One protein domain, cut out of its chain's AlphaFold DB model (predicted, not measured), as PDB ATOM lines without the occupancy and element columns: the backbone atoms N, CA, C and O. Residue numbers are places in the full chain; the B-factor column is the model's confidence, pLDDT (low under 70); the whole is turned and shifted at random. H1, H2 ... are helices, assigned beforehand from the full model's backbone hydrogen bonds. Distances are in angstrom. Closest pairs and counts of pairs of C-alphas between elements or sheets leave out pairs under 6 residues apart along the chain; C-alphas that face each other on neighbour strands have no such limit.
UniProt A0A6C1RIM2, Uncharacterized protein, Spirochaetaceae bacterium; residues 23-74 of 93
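This is residues 23 to 74 of the 93 residues of an uncharacterized protein of Spirochaetaceae bacterium (UniProt A0A6C1RIM2). One long straight helix, H2, makes the length of this domain, and a much shorter helix, H1, packs slantwise on its residues 52 to 59. Residues 63 to 74 of H2 stick out past H1 at one end, and residues 40 to 47 stand free at the other. The printed part has 52 residues, with H1 before H2 and no named strand: all helix. It is loose, with a radius of gyration of the C-alphas of 13.8 A and spans of 47 by 18 by 17 A.

Start at H2, residues 45 to 74, and look at residues 52 to 59, which alone touch H1, residues 27 to 36. The closest C-alphas, of Thr 27 and Tyr 59, are 6.2 A apart. The two run opposite ways at a steep tilt of 61 degrees. In both, every O i to N i+4 pair is within hydrogen-bond range.

Find C-alpha 45 at (-31.739, 9.628, -12.205); H2 runs 43.5 A to C-alpha 74 at (-59.999, 6.881, -45.113). H1 begins at C-alpha 27, (-49.576, 8.801, -21.463), and spans 14.2 A.

The C-alphas farthest apart, of Cys 43 and Ala 74, are 47.3 A apart. The link is short, 8 residues. The printed part has no cut, and no printed residue is under 70 in pLDDT.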
ATOM      1  N   ARG A  23     -47.061   8.148 -12.140       87.81
ATOM      2  CA  ARG A  23     -47.029   6.680 -12.298       87.81
ATOM      3  C   ARG A  23     -48.374   6.105 -12.736       87.81
ATOM      4  O   ARG A  23     -48.403   5.053 -13.367       87.81
ATOM      5  N   GLY A  24     -49.472   6.773 -12.383       87.88
ATOM      6  CA  GLY A  24     -50.836   6.386 -12.757       87.88
ATOM      7  C   GLY A  24     -51.466   7.285 -13.822       87.88
ATOM      8  O   GLY A  24     -52.619   7.073 -14.195       87.88
ATOM      9  N   ALA A  25     -50.744   8.304 -14.290       91.75
ATOM     10  CA  ALA A  25     -51.271   9.274 -15.235       91.75
ATOM     11  C   ALA A  25     -51.379   8.708 -16.658       91.75
ATOM     12  O   ALA A  25     -50.629   7.823 -17.074       91.75
ATOM     13  N   ALA A  26     -52.303   9.266 -17.443       94.19
ATOM     14  CA  ALA A  26     -52.420   8.935 -18.857       94.19
ATOM     15  C   ALA A  26     -51.152   9.346 -19.627       94.19
ATOM     16  O   ALA A  26     -50.573  10.404 -19.375       94.19
ATOM     17  N   THR A  27     -50.776   8.560 -20.639       94.06
ATOM     18  CA  THR A  27     -49.576   8.801 -21.463       94.06
ATOM     19  C   THR A  27     -49.554  10.192 -22.101       94.06
ATOM     20  O   THR A  27     -48.492  10.788 -22.220       94.06
ATOM     21  N   THR A  28     -50.713  10.744 -22.479       95.06
ATOM     22  CA  THR A  28     -50.818  12.103 -23.037       95.06
ATOM     23  C   THR A  28     -50.520  13.199 -22.016       95.06
ATOM     24  O   THR A  28     -50.024  14.249 -22.395       95.06
ATOM     25  N   PHE A  29     -50.808  12.973 -20.733       96.38
ATOM     26  CA  PHE A  29     -50.449  13.919 -19.678       96.38
ATOM     27  C   PHE A  29     -48.969  13.784 -19.313       96.38
ATOM     28  O   PHE A  29     -48.259  14.777 -19.221       96.38
ATOM     29  N   ALA A  30     -48.477  12.549 -19.182       96.44
ATOM     30  CA  ALA A  30     -47.070  12.292 -18.897       96.44
ATOM     31  C   ALA A  30     -46.140  12.868 -19.982       96.44
ATOM     32  O   ALA A  30     -45.125  13.473 -19.650       96.44
ATOM     33  N   ILE A  31     -46.497  12.736 -21.268       96.50
ATOM     34  CA  ILE A  31     -45.691  13.305 -22.357       96.50
ATOM     35  C   ILE A  31     -45.700  14.838 -22.346       96.50
ATOM     36  O   ILE A  31     -44.673  15.450 -22.619       96.50
ATOM     37  N   GLU A  32     -46.825  15.457 -21.980       97.12
ATOM     38  CA  GLU A  32     -46.916  16.909 -21.829       97.12
ATOM     39  C   GLU A  32     -45.976  17.388 -20.721       97.12
ATOM     40  O   GLU A  32     -45.176  18.291 -20.938       97.12
ATOM     41  N   VAL A  33     -45.973  16.703 -19.571       96.19
ATOM     42  CA  VAL A  33     -45.051  16.997 -18.465       96.19
ATOM     43  C   VAL A  33     -43.584  16.870 -18.888       96.19
ATOM     44  O   VAL A  33     -42.771  17.686 -18.464       96.19
ATOM     45  N   ILE A  34     -43.228  15.896 -19.731       95.44
ATOM     46  CA  ILE A  34     -41.856  15.767 -20.254       95.44
ATOM     47  C   ILE A  34     -41.504  16.931 -21.191       95.44
ATOM     48  O   ILE A  34     -40.387  17.439 -21.141       95.44
ATOM     49  N   HIS A  35     -42.430  17.350 -22.055       95.81
ATOM     50  CA  HIS A  35     -42.157  18.371 -23.068       95.81
ATOM     51  C   HIS A  35     -42.181  19.806 -22.532       95.81
ATOM     52  O   HIS A  35     -41.375  20.626 -22.971       95.81
ATOM     53  N   THR A  36     -43.109  20.129 -21.631       97.06
ATOM     54  CA  THR A  36     -43.327  21.504 -21.147       97.06
ATOM     55  C   THR A  36     -42.951  21.692 -19.686       97.06
ATOM     56  O   THR A  36     -42.722  22.820 -19.242       97.06
ATOM     57  N   GLY A  37     -42.847  20.600 -18.930       94.38
ATOM     58  CA  GLY A  37     -42.478  20.640 -17.527       94.38
ATOM     59  C   GLY A  37     -41.015  21.017 -17.307       94.38
ATOM     60  O   GLY A  37     -40.130  20.798 -18.135       94.38
ATOM     61  N   ARG A  38     -40.749  21.563 -16.119       95.62
ATOM     62  CA  ARG A  38     -39.395  21.806 -15.619       95.62
ATOM     63  C   ARG A  38     -39.138  20.905 -14.423       95.62
ATOM     64  O   ARG A  38     -39.819  21.002 -13.407       95.62
ATOM     65  N   ARG A  39     -38.113  20.066 -14.526       93.75
ATOM     66  CA  ARG A  39     -37.659  19.190 -13.444       93.75
ATOM     67  C   ARG A  39     -37.089  20.026 -12.290       93.75
ATOM     68  O   ARG A  39     -36.090  20.717 -12.467       93.75
ATOM     69  N   VAL A  40     -37.738  19.974 -11.125       94.00
ATOM     70  CA  VAL A  40     -37.332  20.722  -9.915       94.00
ATOM     71  C   VAL A  40     -36.457  19.875  -8.983       94.00
ATOM     72  O   VAL A  40     -35.549  20.402  -8.348       94.00
ATOM     73  N   LEU A  41     -36.698  18.562  -8.923       94.19
ATOM     74  CA  LEU A  41     -35.977  17.625  -8.060       94.19
ATOM     75  C   LEU A  41     -35.802  16.275  -8.768       94.19
ATOM     76  O   LEU A  41     -36.681  15.824  -9.502       94.19
ATOM     77  N   THR A  42     -34.673  15.605  -8.540       96.12
ATOM     78  CA  THR A  42     -34.454  14.209  -8.941       96.12
ATOM     79  C   THR A  42     -33.586  13.525  -7.902       96.12
ATOM     80  O   THR A  42     -32.438  13.909  -7.709       96.12
ATOM     81  N   CYS A  43     -34.148  12.520  -7.232       95.50
ATOM     82  CA  CYS A  43     -33.419  11.707  -6.258       95.50
ATOM     83  C   CYS A  43     -32.851  10.425  -6.886       95.50
ATOM     84  O   CYS A  43     -31.856   9.898  -6.404       95.50
ATOM     85  N   ASP A  44     -33.476   9.939  -7.962       96.06
ATOM     86  CA  ASP A  44     -33.054   8.763  -8.723       96.06
ATOM     87  C   ASP A  44     -33.083   9.096 -10.220       96.06
ATOM     88  O   ASP A  44     -34.146   9.199 -10.840       96.06
ATOM     89  N   HIS A  45     -31.896   9.306 -10.789       96.00
ATOM     90  CA  HIS A  45     -31.739   9.628 -12.205       96.00
ATOM     91  C   HIS A  45     -32.128   8.458 -13.107       96.00
ATOM     92  O   HIS A  45     -32.759   8.673 -14.135       96.00
ATOM     93  N   TYR A  46     -31.826   7.226 -12.698       97.00
ATOM     94  CA  TYR A  46     -32.146   6.049 -13.494       97.00
ATOM     95  C   TYR A  46     -33.660   5.852 -13.599       97.00
ATOM     96  O   TYR A  46     -34.186   5.587 -14.683       97.00
ATOM     97  N   ALA A  47     -34.383   6.033 -12.490       94.69
ATOM     98  CA  ALA A  47     -35.840   5.993 -12.499       94.69
ATOM     99  C   ALA A  47     -36.442   7.112 -13.364       94.69
ATOM    100  O   ALA A  47     -37.393   6.858 -14.106       94.69
ATOM    101  N   ALA A  48     -35.882   8.326 -13.306       95.19
ATOM    102  CA  ALA A  48     -36.337   9.450 -14.121       95.19
ATOM    103  C   ALA A  48     -36.128   9.197 -15.625       95.19
ATOM    104  O   ALA A  48     -37.065   9.345 -16.407       95.19
ATOM    105  N   ASP A  49     -34.943   8.740 -16.022       96.19
ATOM    106  CA  ASP A  49     -34.624   8.447 -17.425       96.19
ATOM    107  C   ASP A  49     -35.463   7.272 -17.951       96.19
ATOM    108  O   ASP A  49     -35.966   7.292 -19.077       96.19
ATOM    109  N   THR A  50     -35.696   6.262 -17.106       96.19
ATOM    110  CA  THR A  50     -36.586   5.138 -17.428       96.19
ATOM    111  C   THR A  50     -38.020   5.618 -17.648       96.19
ATOM    112  O   THR A  50     -38.665   5.199 -18.612       96.19
ATOM    113  N   PHE A  51     -38.527   6.508 -16.791       94.81
ATOM    114  CA  PHE A  51     -39.854   7.102 -16.951       94.81
ATOM    115  C   PHE A  51     -39.981   7.861 -18.279       94.81
ATOM    116  O   PHE A  51     -40.968   7.670 -18.996       94.81
ATOM    117  N   GLU A  52     -38.982   8.671 -18.638       95.25
ATOM    118  CA  GLU A  52     -38.988   9.426 -19.893       95.25
ATOM    119  C   GLU A  52     -38.984   8.498 -21.108       95.25
ATOM    120  O   GLU A  52     -39.849   8.601 -21.981       95.25
ATOM    121  N   MET A  53     -38.067   7.528 -21.126       96.31
ATOM    122  CA  MET A  53     -37.953   6.543 -22.199       96.31
ATOM    123  C   MET A  53     -39.257   5.753 -22.393       96.31
ATOM    124  O   MET A  53     -39.739   5.606 -23.521       96.31
ATOM    125  N   LEU A  54     -39.845   5.238 -21.308       95.81
ATOM    126  CA  LEU A  54     -41.077   4.451 -21.382       95.81
ATOM    127  C   LEU A  54     -42.263   5.301 -21.848       95.81
ATOM    128  O   LEU A  54     -43.045   4.844 -22.684       95.81
ATOM    129  N   THR A  55     -42.373   6.539 -21.364       96.19
ATOM    130  CA  THR A  55     -43.437   7.468 -21.769       96.19
ATOM    131  C   THR A  55     -43.347   7.808 -23.254       96.19
ATOM    132  O   THR A  55     -44.353   7.727 -23.962       96.19
ATOM    133  N   LEU A  56     -42.146   8.119 -23.752       96.44
ATOM    134  CA  LEU A  56     -41.908   8.412 -25.168       96.44
ATOM    135  C   LEU A  56     -42.285   7.225 -26.063       96.44
ATOM    136  O   LEU A  56     -43.004   7.392 -27.049       96.44
ATOM    137  N   SER A  57     -41.864   6.017 -25.687       95.94
ATOM    138  CA  SER A  57     -42.195   4.786 -26.414       95.94
ATOM    139  C   SER A  57     -43.706   4.505 -26.426       95.94
ATOM    140  O   SER A  57     -44.297   4.219 -27.474       95.94
ATOM    141  N   ALA A  58     -44.374   4.658 -25.278       95.19
ATOM    142  CA  ALA A  58     -45.822   4.496 -25.175       95.19
ATOM    143  C   ALA A  58     -46.576   5.523 -26.036       95.19
ATOM    144  O   ALA A  58     -47.539   5.169 -26.722       95.19
ATOM    145  N   TYR A  59     -46.116   6.776 -26.053       96.06
ATOM    146  CA  TYR A  59     -46.714   7.837 -26.859       96.06
ATOM    147  C   TYR A  59     -46.554   7.583 -28.364       96.06
ATOM    148  O   TYR A  59     -47.523   7.700 -29.116       96.06
ATOM    149  N   GLN A  60     -45.371   7.144 -28.808       95.69
ATOM    150  CA  GLN A  60     -45.138   6.732 -30.198       95.69
ATOM    151  C   GLN A  60     -46.104   5.623 -30.626       95.69
ATOM    152  O   GLN A  60     -46.734   5.712 -31.683       95.69
ATOM    153  N   ARG A  61     -46.276   4.597 -29.785       95.94
ATOM    154  CA  ARG A  61     -47.211   3.499 -30.053       95.94
ATOM    155  C   ARG A  61     -48.659   3.982 -30.144       95.94
ATOM    156  O   ARG A  61     -49.383   3.538 -31.035       95.94
ATOM    157  N   LEU A  62     -49.080   4.878 -29.253       93.75
ATOM    158  CA  LEU A  62     -50.425   5.457 -29.268       93.75
ATOM    159  C   LEU A  62     -50.680   6.246 -30.561       93.75
ATOM    160  O   LEU A  62     -51.722   6.076 -31.192       93.75
ATOM    161  N   ASN A  63     -49.719   7.062 -30.991       93.69
ATOM    162  CA  ASN A  63     -49.835   7.822 -32.234       93.69
ATOM    163  C   ASN A  63     -49.868   6.915 -33.465       93.69
ATOM    164  O   ASN A  63     -50.674   7.142 -34.362       93.69
ATOM    165  N   TYR A  64     -49.072   5.842 -33.484       95.19
ATOM    166  CA  TYR A  64     -49.147   4.838 -34.547       95.19
ATOM    167  C   TYR A  64     -50.539   4.196 -34.634       95.19
ATOM    168  O   TYR A  64     -51.076   4.005 -35.725       95.19
ATOM    169  N   GLN A  65     -51.153   3.884 -33.489       94.25
ATOM    170  CA  GLN A  65     -52.511   3.338 -33.450       94.25
ATOM    171  C   GLN A  65     -53.549   4.334 -33.980       94.25
ATOM    172  O   GLN A  65     -54.399   3.933 -34.772       94.25
ATOM    173  N   ARG A  66     -53.451   5.614 -33.598       93.00
ATOM    174  CA  ARG A  66     -54.331   6.683 -34.098       93.00
ATOM    175  C   ARG A  66     -54.207   6.853 -35.613       93.00
ATOM    176  O   ARG A  66     -55.207   6.752 -36.314       93.00
ATOM    177  N   ALA A  67     -52.982   6.956 -36.128       92.81
ATOM    178  CA  ALA A  67     -52.725   7.055 -37.565       92.81
ATOM    179  C   ALA A  67     -53.259   5.833 -38.336       92.81
ATOM    180  O   ALA A  67     -53.829   5.961 -39.418       92.81
ATOM    181  N   ARG A  68     -53.124   4.627 -37.766       90.88
ATOM    182  CA  ARG A  68     -53.674   3.404 -38.367       90.88
ATOM    183  C   ARG A  68     -55.203   3.429 -38.439       90.88
ATOM    184  O   ARG A  68     -55.758   2.952 -39.425       90.88
ATOM    185  N   GLN A  69     -55.876   3.940 -37.409       88.75
ATOM    186  CA  GLN A  69     -57.336   4.073 -37.399       88.75
ATOM    187  C   GLN A  69     -57.816   5.091 -38.437       88.75
ATOM    188  O   GLN A  69     -58.775   4.817 -39.154       88.75
ATOM    189  N   GLU A  70     -57.118   6.216 -38.568       88.31
ATOM    190  CA  GLU A  70     -57.410   7.239 -39.579       88.31
ATOM    191  C   GLU A  70     -57.242   6.699 -41.004       88.31
ATOM    192  O   GLU A  70     -58.121   6.892 -41.842       88.31
ATOM    193  N   LEU A  71     -56.162   5.953 -41.274       85.31
ATOM    194  CA  LEU A  71     -55.948   5.318 -42.579       85.31
ATOM    195  C   LEU A  71     -57.045   4.294 -42.909       85.31
ATOM    196  O   LEU A  71     -57.500   4.233 -44.048       85.31
ATOM    197  N   ALA A  72     -57.477   3.502 -41.922       85.25
ATOM    198  CA  ALA A  72     -58.571   2.550 -42.102       85.25
ATOM    199  C   ALA A  72     -59.891   3.269 -42.438       85.25
ATOM    200  O   ALA A  72     -60.549   2.910 -43.409       85.25
ATOM    201  N   ALA A  73     -60.223   4.340 -41.710       81.12
ATOM    202  CA  ALA A  73     -61.416   5.148 -41.974       81.12
ATOM    203  C   ALA A  73     -61.373   5.855 -43.346       81.12
ATOM    204  O   ALA A  73     -62.396   5.984 -44.025       81.12
ATOM    205  N   ALA A  74     -60.190   6.291 -43.789       77.75
ATOM    206  CA  ALA A  74     -59.999   6.881 -45.113       77.75
ATOM    207  C   ALA A  74     -60.134   5.843 -46.245       77.75
ATOM    208  O   ALA A  74     -60.691   6.156 -47.297       77.75
TER     209      ALA A  74